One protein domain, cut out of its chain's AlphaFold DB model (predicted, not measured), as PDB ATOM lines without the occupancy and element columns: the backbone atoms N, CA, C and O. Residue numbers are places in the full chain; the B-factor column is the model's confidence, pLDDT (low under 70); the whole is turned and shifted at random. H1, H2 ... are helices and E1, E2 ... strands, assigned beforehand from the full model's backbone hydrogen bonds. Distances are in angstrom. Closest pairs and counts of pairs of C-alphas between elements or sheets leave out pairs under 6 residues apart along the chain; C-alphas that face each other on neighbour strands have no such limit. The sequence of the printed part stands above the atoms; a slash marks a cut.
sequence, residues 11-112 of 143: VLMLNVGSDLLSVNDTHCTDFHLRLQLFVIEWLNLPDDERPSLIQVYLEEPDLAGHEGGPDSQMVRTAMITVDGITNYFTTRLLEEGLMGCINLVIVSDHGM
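Overview. This is residues 11 to 112 of the 143 residues of an uncharacterized protein of Ascaris lumbricoides (UniProt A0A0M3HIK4). A small sheet of three parallel strands has helix H1 over its edge strand E2, while the long helix H3 grazes the sheet and runs past its end, where the short H2 folds back on it as a helical hairpin. Residues 20 to 30, in the link from E1 to H1, stick out as a free loop. The 102 printed residues hold three named helices and three named strands, E1 H1 E2 H2 H3 E3 along the chain, with sheet order E2 E1 E3; the class is mixed, helices and strands. The whole is compact, with a radius of gyration of the C-alphas of 14.7 A, yet elongated, spanning 44 by 28 by 22 A.

Along the chain. Find C-alpha 11 at (-13.937, 33.791, 23.038); from there strand E1 runs to residue 16. Read on to helix H1, residues 31 to 43, 17.7 A long, and strand E2, residues 53 to 58, 16.9 A. Helix H2, residues 62 to 68, spans 9.9 A. Find C-alpha 73 at (-8.012, 61.204, 7.077); here helix H3 begins, and it runs 32.9 A to residue 95. Strand E3, residues 102 to 108, 19.3 A, ends at C-alpha 108, (-12.066, 48.711, 22.134).

Arrangement. Begin at the inner strand E1. It is parallel to E2 at 15 degrees, with N 56 and O 13 at 2.9 A, within hydrogen-bond range. It is parallel to E3 at 20 degrees, with N 105 and O 12 at 2.9 A, also within range. H1 is on the sheet at a height over the sheet of 9.8 A, over E2 and along the strands, at 1 degrees to E2 on the local plane; their closest C-alphas, Val 39 and Ile 54, are 7.3 A apart. E1, H1 and E2 form a strand-helix-strand unit, two parallel neighbour strands with a helix between, with a left-handed crossover. E2, H2, H3 and E3 form a split unit, E1 lying between its strands, with a right-handed crossover. H3 only grazes the sheet, with residues 82 to 93. With residues 85 to 93 alone it touches H1, the same way at a shallow tilt of 28 degrees; the closest C-alphas, His 32 and Ile 85, are 6.3 A apart. With residues 74 to 78 alone it touches H2 in the hairpin, opposite ways at a shallow tilt of 25 degrees; the closest C-alphas, Ala 64 and Val 75, are 5.0 A apart. H1 and H2 are apart. Every O i to N i+4 pair is within hydrogen-bond range in H2 and H3, and 6 of 9 in H1.

Size, cuts and confidence. Look at Asp 48 and Ser 72 for the two C-alphas farthest apart, 46.3 A. The printed part has no cut. The link E1 to H1, 14 residues, is long. The mean pLDDT of the printed part is 78.1, and residues 11 to 37 are under 70.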
ATOM      1  N   VAL A  11     -13.753  32.341  23.091       58.97
ATOM      2  CA  VAL A  11     -13.937  33.791  23.038       58.97
ATOM      3  C   VAL A  11     -12.764  34.364  22.261       58.97
ATOM      4  O   VAL A  11     -11.620  34.166  22.665       58.97
ATOM      5  N   LEU A  12     -13.037  35.042  21.147       58.47
ATOM      6  CA  LEU A  12     -12.039  35.886  20.496       58.47
ATOM      7  C   LEU A  12     -12.311  37.333  20.872       58.47
ATOM      8  O   LEU A  12     -13.363  37.849  20.508       58.47
ATOM      9  N   MET A  13     -11.368  37.965  21.567       57.19
ATOM     10  CA  MET A  13     -11.407  39.400  21.838       57.19
ATOM     11  C   MET A  13     -10.499  40.108  20.839       57.19
ATOM     12  O   MET A  13      -9.287  39.915  20.892       57.19
ATOM     13  N   LEU A  14     -11.085  40.884  19.929       60.31
ATOM     14  CA  LEU A  14     -10.349  41.848  19.112       60.31
ATOM     15  C   LEU A  14     -10.369  43.174  19.855       60.31
ATOM     16  O   LEU A  14     -11.443  43.758  19.975       60.31
ATOM     17  N   ASN A  15      -9.225  43.596  20.389       60.25
ATOM     18  CA  ASN A  15      -9.085  44.907  21.015       60.25
ATOM     19  C   ASN A  15      -8.392  45.866  20.039       60.25
ATOM     20  O   ASN A  15      -7.338  45.536  19.497       60.25
ATOM     21  N   VAL A  16      -9.028  47.012  19.804       58.28
ATOM     22  CA  VAL A  16      -8.509  48.122  19.001       58.28
ATOM     23  C   VAL A  16      -8.167  49.282  19.938       58.28
ATOM     24  O   VAL A  16      -9.063  49.764  20.634       58.28
ATOM     25  N   GLY A  17      -6.899  49.697  19.977       54.31
ATOM     26  CA  GLY A  17      -6.382  50.673  20.950       54.31
ATOM     27  C   GLY A  17      -4.856  50.803  20.911       54.31
ATOM     28  O   GLY A  17      -4.227  50.126  20.100       54.31
ATOM     29  N   SER A  18      -4.233  51.583  21.806       44.34
ATOM     30  CA  SER A  18      -2.818  51.363  22.170       44.34
ATOM     31  C   SER A  18      -2.674  51.003  23.647       44.34
ATOM     32  O   SER A  18      -3.235  51.647  24.528       44.34
ATOM     33  N   ASP A  19      -1.877  49.971  23.928       41.97
ATOM     34  CA  ASP A  19      -1.432  49.641  25.273       41.97
ATOM     35  C   ASP A  19       0.056  49.983  25.364       41.97
ATOM     36  O   ASP A  19       0.872  49.584  24.526       41.97
ATOM     37  N   LEU A  20       0.419  50.747  26.396       38.78
ATOM     38  CA  LEU A  20       1.749  51.319  26.629       38.78
ATOM     39  C   LEU A  20       2.783  50.271  27.097       38.78
ATOM     40  O   LEU A  20       3.646  50.551  27.930       38.78
ATOM     41  N   LEU A  21       2.703  49.052  26.572       32.19
ATOM     42  CA  LEU A  21       3.702  48.006  26.735       32.19
ATOM     43  C   LEU A  21       4.085  47.484  25.356       32.19
ATOM     44  O   LEU A  21       3.671  46.412  24.920       32.19
ATOM     45  N   SER A  22       4.961  48.240  24.695       29.47
ATOM     46  CA  SER A  22       5.795  47.702  23.630       29.47
ATOM     47  C   SER A  22       6.645  46.569  24.214       29.47
ATOM     48  O   SER A  22       7.722  46.798  24.774       29.47
ATOM     49  N   VAL A  23       6.185  45.324  24.090       31.06
ATOM     50  CA  VAL A  23       7.138  44.223  23.999       31.06
ATOM     51  C   VAL A  23       7.911  44.503  22.720       31.06
ATOM     52  O   VAL A  23       7.322  44.722  21.666       31.06
ATOM     53  N   ASN A  24       9.223  44.636  22.868       31.98
ATOM     54  CA  ASN A  24      10.165  44.989  21.820       31.98
ATOM     55  C   ASN A  24      10.140  43.922  20.715       31.98
ATOM     56  O   ASN A  24      10.976  43.025  20.706       31.98
ATOM     57  N   ASP A  25       9.160  44.002  19.821       34.03
ATOM     58  CA  ASP A  25       9.034  43.126  18.673       34.03
ATOM     59  C   ASP A  25       9.231  43.975  17.421       34.03
ATOM     60  O   ASP A  25       8.329  44.618  16.890       34.03
ATOM     61  N   THR A  26      10.475  43.985  16.943       30.14
ATOM     62  CA  THR A  26      10.953  44.571  15.677       30.14
ATOM     63  C   THR A  26      10.321  43.947  14.419       30.14
ATOM     64  O   THR A  26      10.880  43.991  13.322       30.14
ATOM     65  N   HIS A  27       9.134  43.371  14.548       37.22
ATOM     66  CA  HIS A  27       8.369  42.777  13.477       37.22
ATOM     67  C   HIS A  27       6.959  43.364  13.484       37.22
ATOM     68  O   HIS A  27       6.025  42.785  14.045       37.22
ATOM     69  N   CYS A  28       6.806  44.484  12.762       38.25
ATOM     70  CA  CYS A  28       5.574  44.804  12.041       38.25
ATOM     71  C   CYS A  28       5.259  43.631  11.104       38.25
ATOM     72  O   CYS A  28       5.573  43.639   9.915       38.25
ATOM     73  N   THR A  29       4.739  42.556  11.678       45.44
ATOM     74  CA  THR A  29       4.121  41.461  10.952       45.44
ATOM     75  C   THR A  29       2.801  41.996  10.431       45.44
ATOM     76  O   THR A  29       2.054  42.628  11.171       45.44
ATOM     77  N   ASP A  30       2.545  41.785   9.143       61.16
ATOM     78  CA  ASP A  30       1.268  42.101   8.507       61.16
ATOM     79  C   ASP A  30       0.118  41.567   9.381       61.16
ATOM     80  O   ASP A  30       0.123  40.399   9.778       61.16
ATOM     81  N   PHE A  31      -0.846  42.422   9.721       61.06
ATOM     82  CA  PHE A  31      -2.000  42.058  10.544       61.06
ATOM     83  C   PHE A  31      -2.779  40.871   9.973       61.06
ATOM     84  O   PHE A  31      -3.287  40.042  10.733       61.06
ATOM     85  N   HIS A  32      -2.803  40.739   8.643       56.97
ATOM     86  CA  HIS A  32      -3.371  39.570   7.974       56.97
ATOM     87  C   HIS A  32      -2.635  38.291   8.383       56.97
ATOM     88  O   HIS A  32      -3.267  37.266   8.627       56.97
ATOM     89  N   LEU A  33      -1.311  38.362   8.539       56.75
ATOM     90  CA  LEU A  33      -0.467  37.241   8.940       56.75
ATOM     91  C   LEU A  33      -0.744  36.809  10.387       56.75
ATOM     92  O   LEU A  33      -0.805  35.613  10.656       56.75
ATOM     93  N   ARG A  34      -0.949  37.764  11.309       63.31
ATOM     94  CA  ARG A  34      -1.229  37.459  12.726       63.31
ATOM     95  C   ARG A  34      -2.561  36.726  12.902       63.31
ATOM     96  O   ARG A  34      -2.619  35.719  13.606       63.31
ATOM     97  N   LEU A  35      -3.617  37.199  12.240       63.19
ATOM     98  CA  LEU A  35      -4.952  36.600  12.334       63.19
ATOM     99  C   LEU A  35      -5.057  35.271  11.588       63.19
ATOM    100  O   LEU A  35      -5.668  34.330  12.094       63.19
ATOM    101  N   GLN A  36      -4.465  35.185  10.396       59.97
ATOM    102  CA  GLN A  36      -4.550  33.984   9.578       59.97
ATOM    103  C   GLN A  36      -3.694  32.841  10.130       59.97
ATOM    104  O   GLN A  36      -4.185  31.719  10.193       59.97
ATOM    105  N   LEU A  37      -2.437  33.104  10.512       60.81
ATOM    106  CA  LEU A  37      -1.531  32.034  10.932       60.81
ATOM    107  C   LEU A  37      -1.834  31.560  12.350       60.81
ATOM    108  O   LEU A  37      -1.962  30.369  12.563       60.81
ATOM    109  N   PHE A  38      -2.005  32.448  13.330       75.38
ATOM    110  CA  PHE A  38      -2.065  31.978  14.718       75.38
ATOM    111  C   PHE A  38      -3.470  31.562  15.154       75.38
ATOM    112  O   PHE A  38      -3.645  30.487  15.719       75.38
ATOM    113  N   VAL A  39      -4.496  32.367  14.865       84.56
ATOM    114  CA  VAL A  39      -5.839  32.112  15.415       84.56
ATOM    115  C   VAL A  39      -6.498  30.900  14.764       84.56
ATOM    116  O   VAL A  39      -7.009  30.035  15.468       84.56
ATOM    117  N   ILE A  40      -6.489  30.817  13.431       84.31
ATOM    118  CA  ILE A  40      -7.139  29.708  12.719       84.31
ATOM    119  C   ILE A  40      -6.400  28.389  12.973       84.31
ATOM    120  O   ILE A  40      -7.051  27.360  13.147       84.31
ATOM    121  N   GLU A  41      -5.064  28.396  13.048       86.44
ATOM    122  CA  GLU A  41      -4.303  27.192  13.408       86.44
ATOM    123  C   GLU A  41      -4.633  26.734  14.832       86.44
ATOM    124  O   GLU A  41      -4.924  25.556  15.030       86.44
ATOM    125  N   TRP A  42      -4.692  27.651  15.806       87.69
ATOM    126  CA  TRP A  42      -5.097  27.313  17.173       87.69
ATOM    127  C   TRP A  42      -6.515  26.755  17.246       87.69
ATOM    128  O   TRP A  42      -6.741  25.780  17.957       87.69
ATOM    129  N   LEU A  43      -7.460  27.316  16.487       87.38
ATOM    130  CA  LEU A  43      -8.838  26.819  16.425       87.38
ATOM    131  C   LEU A  43      -8.953  25.419  15.803       87.38
ATOM    132  O   LEU A  43      -9.928  24.722  16.076       87.38
ATOM    133  N   ASN A  44      -7.971  25.002  15.004       87.56
ATOM    134  CA  ASN A  44      -7.919  23.680  14.381       87.56
ATOM    135  C   ASN A  44      -7.110  22.649  15.185       87.56
ATOM    136  O   ASN A  44      -7.033  21.488  14.774       87.56
ATOM    137  N   LEU A  45      -6.523  23.029  16.326       88.56
ATOM    138  CA  LEU A  45      -5.839  22.081  17.206       88.56
ATOM    139  C   LEU A  45      -6.806  21.007  17.739       88.56
ATOM    140  O   LEU A  45      -8.011  21.273  17.864       88.56
ATOM    141  N   PRO A  46      -6.299  19.808  18.086       89.31
ATOM    142  CA  PRO A  46      -7.055  18.804  18.834       89.31
ATOM    143  C   PRO A  46      -7.725  19.398  20.079       89.31
ATOM    144  O   PRO A  46      -7.222  20.356  20.662       89.31
ATOM    145  N   ASP A  47      -8.870  18.848  20.487       85.31
ATOM    146  CA  ASP A  47      -9.693  19.434  21.559       85.31
ATOM    147  C   ASP A  47      -8.940  19.584  22.896       85.31
ATOM    148  O   ASP A  47      -9.227  20.505  23.655       85.31
ATOM    149  N   ASP A  48      -7.967  18.715  23.175       88.25
ATOM    150  CA  ASP A  48      -7.118  18.735  24.370       88.25
ATOM    151  C   ASP A  48      -5.955  19.743  24.304       88.25
ATOM    152  O   ASP A  48      -5.368  20.070  25.335       88.25
ATOM    153  N   GLU A  49      -5.656  20.275  23.117       87.25
ATOM    154  CA  GLU A  49      -4.623  21.292  22.878       87.25
ATOM    155  C   GLU A  49      -5.215  22.667  22.517       87.25
ATOM    156  O   GLU A  49      -4.523  23.687  22.578       87.25
ATOM    157  N   ARG A  50      -6.499  22.715  22.145       88.69
ATOM    158  CA  ARG A  50      -7.182  23.921  21.666       88.69
ATOM    159  C   ARG A  50      -7.445  24.923  22.801       88.69
ATOM    160  O   ARG A  50      -8.178  24.601  23.738       88.69
ATOM    161  N   PRO A  51      -6.951  26.175  22.704       85.81
ATOM    162  CA  PRO A  51      -7.258  27.207  23.690       85.81
ATOM    163  C   PRO A  51      -8.758  27.517  23.748       85.81
ATOM    164  O   PRO A  51      -9.404  27.692  22.717       85.81
ATOM    165  N   SER A  52      -9.306  27.661  24.957       85.81
ATOM    166  CA  SER A  52     -10.700  28.095  25.161       85.81
ATOM    167  C   SER A  52     -10.874  29.620  25.147       85.81
ATOM    168  O   SER A  52     -11.989  30.115  25.140       85.81
ATOM    169  N   LEU A  53      -9.787  30.389  25.153       86.31
ATOM    170  CA  LEU A  53      -9.805  31.849  25.053       86.31
ATOM    171  C   LEU A  53      -8.637  32.274  24.172       86.31
ATOM    172  O   LEU A  53      -7.496  31.897  24.437       86.31
ATOM    173  N   ILE A  54      -8.927  33.071  23.149       85.25
ATOM    174  CA  ILE A  54      -7.925  33.663  22.269       85.25
ATOM    175  C   ILE A  54      -8.133  35.178  22.300       85.25
ATOM    176  O   ILE A  54      -9.250  35.673  22.205       85.25
ATOM    177  N   GLN A  55      -7.061  35.946  22.451       83.44
ATOM    178  CA  GLN A  55      -7.129  37.406  22.413       83.44
ATOM    179  C   GLN A  55      -6.187  37.904  21.332       83.44
ATOM    180  O   GLN A  55      -5.052  37.438  21.233       83.44
ATOM    181  N   VAL A  56      -6.678  38.826  20.512       81.75
ATOM    182  CA  VAL A  56      -5.909  39.465  19.452       81.75
ATOM    183  C   VAL A  56      -6.059  40.970  19.578       81.75
ATOM    184  O   VAL A  56      -7.134  41.495  19.852       81.75
ATOM    185  N   TYR A  57      -4.950  41.663  19.378       81.62
ATOM    186  CA  TYR A  57      -4.859  43.101  19.519       81.62
ATOM    187  C   TYR A  57      -4.471  43.732  18.186       81.62
ATOM    188  O   TYR A  57      -3.605  43.195  17.489       81.62
ATOM    189  N   LEU A  58      -5.115  44.845  17.848       81.50
ATOM    190  CA  LEU A  58      -4.782  45.694  16.713       81.50
ATOM    191  C   LEU A  58      -4.511  47.107  17.239       81.50
ATOM    192  O   LEU A  58      -5.345  47.686  17.926       81.50
ATOM    193  N   GLU A  59      -3.356  47.668  16.892       82.81
ATOM    194  CA  GLU A  59      -2.932  48.992  17.364       82.81
ATOM    195  C   GLU A  59      -3.727  50.142  16.709       82.81
ATOM    196  O   GLU A  59      -3.764  51.273  17.189       82.81
ATOM    197  N   GLU A  60      -4.369  49.872  15.574       87.19
ATOM    198  CA  GLU A  60      -5.221  50.833  14.877       87.19
ATOM    199  C   GLU A  60      -6.681  50.720  15.347       87.19
ATOM    200  O   GLU A  60      -7.155  49.610  15.601       87.19
ATOM    201  N   PRO A  61      -7.437  51.835  15.417       91.50
ATOM    202  CA  PRO A  61      -7.139  53.160  14.855       91.50
ATOM    203  C   PRO A  61      -6.424  54.130  15.817       91.50
ATOM    204  O   PRO A  61      -6.426  55.341  15.577       91.50
ATOM    205  N   ASP A  62      -5.899  53.644  16.940       89.56
ATOM    206  CA  ASP A  62      -5.404  54.505  18.011       89.56
ATOM    207  C   ASP A  62      -4.151  55.289  17.612       89.56
ATOM    208  O   ASP A  62      -4.109  56.513  17.768       89.56
ATOM    209  N   LEU A  63      -3.185  54.613  16.982       87.44
ATOM    210  CA  LEU A  63      -1.973  55.251  16.471       87.44
ATOM    211  C   LEU A  63      -2.307  56.389  15.494       87.44
ATOM    212  O   LEU A  63      -1.846  57.521  15.672       87.44
ATOM    213  N   ALA A  64      -3.176  56.134  14.511       90.88
ATOM    214  CA  ALA A  64      -3.639  57.170  13.592       90.88
ATOM    215  C   ALA A  64      -4.392  58.308  14.309       90.88
ATOM    216  O   ALA A  64      -4.318  59.471  13.894       90.88
ATOM    217  N   GLY A  65      -5.112  57.987  15.387       93.00
ATOM    218  CA  GLY A  65      -5.799  58.943  16.250       93.00
ATOM    219  C   GLY A  65      -4.840  59.868  16.994       93.00
ATOM    220  O   GLY A  65      -5.077  61.077  17.029       93.00
ATOM    221  N   HIS A  66      -3.736  59.340  17.522       92.19
ATOM    222  CA  HIS A  66      -2.690  60.129  18.170       92.19
ATOM    223  C   HIS A  66      -1.939  61.039  17.193       92.19
ATOM    224  O   HIS A  66      -1.644  62.186  17.533       92.19
ATOM    225  N   GLU A  67      -1.646  60.558  15.983       91.38
ATOM    226  CA  GLU A  67      -0.898  61.328  14.983       91.38
ATOM    227  C   GLU A  67      -1.749  62.412  14.306       91.38
ATOM    228  O   GLU A  67      -1.288  63.538  14.101       91.38
ATOM    229  N   GLY A  68      -2.992  62.080  13.942       91.25
ATOM    230  CA  GLY A  68      -3.849  62.946  13.129       91.25
ATOM    231  C   GLY A  68      -5.005  63.609  13.876       91.25
ATOM    232  O   GLY A  68      -5.592  64.566  13.369       91.25
ATOM    233  N   GLY A  69      -5.358  63.116  15.059       93.06
ATOM    234  CA  GLY A  69      -6.628  63.410  15.717       93.06
ATOM    235  C   GLY A  69      -7.776  62.521  15.209       93.06
ATOM    236  O   GLY A  69      -7.722  61.996  14.089       93.06
ATOM    237  N   PRO A  70      -8.851  62.370  16.008       94.69
ATOM    238  CA  PRO A  70      -9.944  61.425  15.752       94.69
ATOM    239  C   PRO A  70     -10.709  61.681  14.443       94.69
ATOM    240  O   PRO A  70     -11.212  60.744  13.833       94.69
ATOM    241  N   ASP A  71     -10.770  62.931  13.975       96.00
ATOM    242  CA  ASP A  71     -11.508  63.313  12.758       96.00
ATOM    243  C   ASP A  71     -10.648  63.292  11.475       96.00
ATOM    244  O   ASP A  71     -11.090  63.725  10.404       96.00
ATOM    245  N   SER A  72      -9.405  62.813  11.565       96.44
ATOM    246  CA  SER A  72      -8.421  62.889  10.482       96.44
ATOM    247  C   SER A  72      -8.641  61.877   9.354       96.44
ATOM    248  O   SER A  72      -9.266  60.826   9.507       96.44
ATOM    249  N   GLN A  73      -8.054  62.163   8.185       97.25
ATOM    250  CA  GLN A  73      -8.012  61.204   7.077       97.25
ATOM    251  C   GLN A  73      -7.165  59.962   7.410       97.25
ATOM    252  O   GLN A  73      -7.397  58.896   6.838       97.25
ATOM    253  N   MET A  74      -6.217  60.082   8.344       91.69
ATOM    254  CA  MET A  74      -5.398  58.965   8.820       91.69
ATOM    255  C   MET A  74      -6.270  57.953   9.556       91.69
ATOM    256  O   MET A  74      -6.314  56.798   9.143       91.69
ATOM    257  N   VAL A  75      -7.075  58.411  10.522       92.94
ATOM    258  CA  VAL A  75      -8.046  57.561  11.232       92.94
ATOM    259  C   VAL A  75      -9.026  56.915  10.258       92.94
ATOM    260  O   VAL A  75      -9.272  55.716  10.332       92.94
ATOM    261  N   ARG A  76      -9.542  57.664   9.273       95.50
ATOM    262  CA  ARG A  76     -10.422  57.087   8.237       95.50
ATOM    263  C   ARG A  76      -9.750  55.952   7.465       95.50
ATOM    264  O   ARG A  76     -10.401  54.960   7.159       95.50
ATOM    265  N   THR A  77      -8.471  56.104   7.138       93.75
ATOM    266  CA  THR A  77      -7.707  55.091   6.398       93.75
ATOM    267  C   THR A  77      -7.428  53.870   7.275       93.75
ATOM    268  O   THR A  77      -7.669  52.749   6.838       93.75
ATOM    269  N   ALA A  78      -7.013  54.082   8.524       88.06
ATOM    270  CA  ALA A  78      -6.801  53.027   9.509       88.06
ATOM    271  C   ALA A  78      -8.078  52.207   9.757       88.06
ATOM    272  O   ALA A  78      -8.042  50.981   9.712       88.06
ATOM    273  N   MET A  79      -9.227  52.874   9.902       89.88
ATOM    274  CA  MET A  79     -10.527  52.216  10.062       89.88
ATOM    275  C   MET A  79     -10.893  51.323   8.871       89.88
ATOM    276  O   MET A  79     -11.393  50.222   9.080       89.88
ATOM    277  N   ILE A  80     -10.625  51.754   7.633       92.44
ATOM    278  CA  ILE A  80     -10.842  50.917   6.438       92.44
ATOM    279  C   ILE A  80      -9.941  49.675   6.479       92.44
ATOM    280  O   ILE A  80     -10.387  48.583   6.132       92.44
ATOM    281  N   THR A  81      -8.689  49.822   6.916       86.50
ATOM    282  CA  THR A  81      -7.767  48.690   7.070       86.50
ATOM    283  C   THR A  81      -8.259  47.709   8.139       86.50
ATOM    284  O   THR A  81      -8.332  46.514   7.861       86.50
ATOM    285  N   VAL A  82      -8.652  48.187   9.327       86.69
ATOM    286  CA  VAL A  82      -9.186  47.348  10.420       86.69
ATOM    287  C   VAL A  82     -10.475  46.631  10.003       86.69
ATOM    288  O   VAL A  82     -10.629  45.436  10.268       86.69
ATOM    289  N   ASP A  83     -11.378  47.321   9.306       89.31
ATOM    290  CA  ASP A  83     -12.597  46.728   8.744       89.31
ATOM    291  C   ASP A  83     -12.267  45.630   7.721       89.31
ATOM    292  O   ASP A  83     -12.776  44.512   7.820       89.31
ATOM    293  N   GLY A  84     -11.334  45.892   6.802       89.19
ATOM    294  CA  GLY A  84     -10.873  44.913   5.815       89.19
ATOM    295  C   GLY A  84     -10.264  43.659   6.450       89.19
ATOM    296  O   GLY A  84     -10.591  42.540   6.046       89.19
ATOM    297  N   ILE A  85      -9.441  43.834   7.485       85.44
ATOM    298  CA  ILE A  85      -8.848  42.745   8.269       85.44
ATOM    299  C   ILE A  85      -9.937  41.927   8.981       85.44
ATOM    300  O   ILE A  85      -9.931  40.694   8.934       85.44
ATOM    301  N   THR A  86     -10.905  42.605   9.602       86.81
ATOM    302  CA  THR A  86     -12.034  41.969  10.296       86.81
ATOM    303  C   THR A  86     -12.897  41.169   9.322       86.81
ATOM    304  O   THR A  86     -13.254  40.019   9.595       86.81
ATOM    305  N   ASN A  87     -13.194  41.737   8.153       90.94
ATOM    306  CA  ASN A  87     -13.931  41.066   7.090       90.94
ATOM    307  C   ASN A  87     -13.179  39.836   6.563       90.94
ATOM    308  O   ASN A  87     -13.773  38.770   6.403       90.94
ATOM    309  N   TYR A  88     -11.870  39.953   6.329       88.31
ATOM    310  CA  TYR A  88     -11.039  38.823   5.919       88.31
ATOM    311  C   TYR A  88     -11.106  37.686   6.948       88.31
ATOM    312  O   TYR A  88     -11.422  36.548   6.604       88.31
ATOM    313  N   PHE A  89     -10.871  38.002   8.222       86.00
ATOM    314  CA  PHE A  89     -10.847  37.012   9.293       86.00
ATOM    315  C   PHE A  89     -12.203  36.316   9.486       86.00
ATOM    316  O   PHE A  89     -12.275  35.089   9.532       86.00
ATOM    317  N   THR A  90     -13.296  37.079   9.529       89.19
ATOM    318  CA  THR A  90     -14.652  36.517   9.649       89.19
ATOM    319  C   THR A  90     -15.046  35.680   8.432       89.19
ATOM    320  O   THR A  90     -15.667  34.629   8.592       89.19
ATOM    321  N   THR A  91     -14.624  36.076   7.227       92.31
ATOM    322  CA  THR A  91     -14.806  35.270   6.009       92.31
ATOM    323  C   THR A  91     -14.083  33.931   6.129       92.31
ATOM    324  O   THR A  91     -14.688  32.889   5.891       92.31
ATOM    325  N   ARG A  92     -12.824  33.927   6.580       89.31
ATOM    326  CA  ARG A  92     -12.068  32.687   6.804       89.31
ATOM    327  C   ARG A  92     -12.735  31.775   7.829       89.31
ATOM    328  O   ARG A  92     -12.861  30.583   7.581       89.31
ATOM    329  N   LEU A  93     -13.219  32.314   8.948       88.75
ATOM    330  CA  LEU A  93     -13.949  31.523   9.946       88.75
ATOM    331  C   LEU A  93     -15.220  30.873   9.381       88.75
ATOM    332  O   LEU A  93     -15.574  29.766   9.787       88.75
ATOM    333  N   LEU A  94     -15.917  31.555   8.469       92.31
ATOM    334  CA  LEU A  94     -17.077  30.998   7.773       92.31
ATOM    335  C   LEU A  94     -16.667  29.889   6.797       92.31
ATOM    336  O   LEU A  94     -17.306  28.838   6.785       92.31
ATOM    337  N   GLU A  95     -15.605  30.100   6.016       93.31
ATOM    338  CA  GLU A  95     -15.075  29.118   5.057       93.31
ATOM    339  C   GLU A  95     -14.600  27.825   5.739       93.31
ATOM    340  O   GLU A  95     -14.857  26.737   5.226       93.31
ATOM    341  N   GLU A  96     -13.976  27.932   6.914       89.19
ATOM    342  CA  GLU A  96     -13.516  26.789   7.724       89.19
ATOM    343  C   GLU A  96     -14.653  26.155   8.561       89.19
ATOM    344  O   GLU A  96     -14.441  25.175   9.272       89.19
ATOM    345  N   GLY A  97     -15.873  26.710   8.524       90.31
ATOM    346  CA  GLY A  97     -17.014  26.213   9.305       90.31
ATOM    347  C   GLY A  97     -16.911  26.452  10.820       90.31
ATOM    348  O   GLY A  97     -17.653  25.845  11.591       90.31
ATOM    349  N   LEU A  98     -16.022  27.348  11.259       89.00
ATOM    350  CA  LEU A  98     -15.721  27.621  12.670       89.00
ATOM    351  C   LEU A  98     -16.659  28.654  13.306       89.00
ATOM    352  O   LEU A  98     -16.821  28.666  14.524       89.00
ATOM    353  N   MET A  99     -17.316  29.504  12.508       87.00
ATOM    354  CA  MET A  99     -18.147  30.608  13.020       87.00
ATOM    355  C   MET A  99     -19.303  30.146  13.929       87.00
ATOM    356  O   MET A  99     -19.719  30.875  14.822       87.00
ATOM    357  N   GLY A 100     -19.819  28.926  13.736       86.69
ATOM    358  CA  GLY A 100     -20.869  28.341  14.585       86.69
ATOM    359  C   GLY A 100     -20.367  27.709  15.892       86.69
ATOM    360  O   GLY A 100     -21.175  27.195  16.667       86.69
ATOM    361  N   CYS A 101     -19.051  27.708  16.110       84.06
ATOM    362  CA  CYS A 101     -18.374  27.030  17.216       84.06
ATOM    363  C   CYS A 101     -17.643  27.998  18.158       84.06
ATOM    364  O   CYS A 101     -17.081  27.550  19.152       84.06
ATOM    365  N   ILE A 102     -17.639  29.299  17.857       85.31
ATOM    366  CA  ILE A 102     -16.937  30.322  18.638       85.31
ATOM    367  C   ILE A 102     -17.896  31.426  19.089       85.31
ATOM    368  O   ILE A 102     -18.933  31.658  18.467       85.31
ATOM    369  N   ASN A 103     -17.498  32.161  20.123       87.50
ATOM    370  CA  ASN A 103     -18.122  33.416  20.521       87.50
ATOM    371  C   ASN A 103     -17.176  34.567  20.147       87.50
ATOM    372  O   ASN A 103     -16.173  34.808  20.815       87.50
ATOM    373  N   LEU A 104     -17.471  35.283  19.062       86.75
ATOM    374  CA  LEU A 104     -16.655  36.422  18.633       86.75
ATOM    375  C   LEU A 104     -17.089  37.706  19.351       86.75
ATOM    376  O   LEU A 104     -18.243  38.118  19.241       86.75
ATOM    377  N   VAL A 105     -16.152  38.360  20.040       86.94
ATOM    378  CA  VAL A 105     -16.364  39.624  20.751       86.94
ATOM    379  C   VAL A 105     -15.385  40.673  20.217       86.94
ATOM    380  O   VAL A 105     -14.171  40.546  20.344       86.94
ATOM    381  N   ILE A 106     -15.912  41.734  19.610       86.81
ATOM    382  CA  ILE A 106     -15.107  42.854  19.100       86.81
ATOM    383  C   ILE A 106     -15.313  44.045  20.023       86.81
ATOM    384  O   ILE A 106     -16.451  44.439  20.281       86.81
ATOM    385  N   VAL A 107     -14.219  44.589  20.542       87.62
ATOM    386  CA  VAL A 107     -14.217  45.630  21.571       87.62
ATOM    387  C   VAL A 107     -13.086  46.622  21.329       87.62
ATOM    388  O   VAL A 107     -12.200  46.408  20.512       87.62
ATOM    389  N   SER A 108     -13.139  47.729  22.052       86.88
ATOM    390  CA  SER A 108     -12.066  48.711  22.134       86.88
ATOM    391  C   SER A 108     -11.837  49.013  23.607       86.88
ATOM    392  O   SER A 108     -12.781  48.961  24.405       86.88
ATOM    393  N   ASP A 109     -10.594  49.283  23.971       85.00
ATOM    394  CA  ASP A 109     -10.201  49.695  25.313       85.00
ATOM    395  C   ASP A 109     -10.705  51.103  25.656       85.00
ATOM    396  O   ASP A 109     -11.165  51.333  26.779       85.00
ATOM    397  N   HIS A 110     -10.675  52.037  24.700       92.06
ATOM    398  CA  HIS A 110     -11.105  53.417  24.897       92.06
ATOM    399  C   HIS A 110     -11.478  54.161  23.600       92.06
ATOM    400  O   HIS A 110     -11.385  53.666  22.485       92.06
ATOM    401  N   GLY A 111     -11.957  55.400  23.755       91.12
ATOM    402  CA  GLY A 111     -12.151  56.332  22.638       91.12
ATOM    403  C   GLY A 111     -10.938  57.240  22.411       91.12
ATOM    404  O   GLY A 111      -9.956  57.176  23.144       91.12
ATOM    405  N   MET A 112     -11.045  58.157  21.449       92.12
ATOM    406  CA  MET A 112     -10.019  59.164  21.150       92.12
ATOM    407  C   MET A 112     -10.619  60.577  21.168       92.12
ATOM    408  O   MET A 112     -11.776  60.775  20.795       92.12
TER     409      MET A 112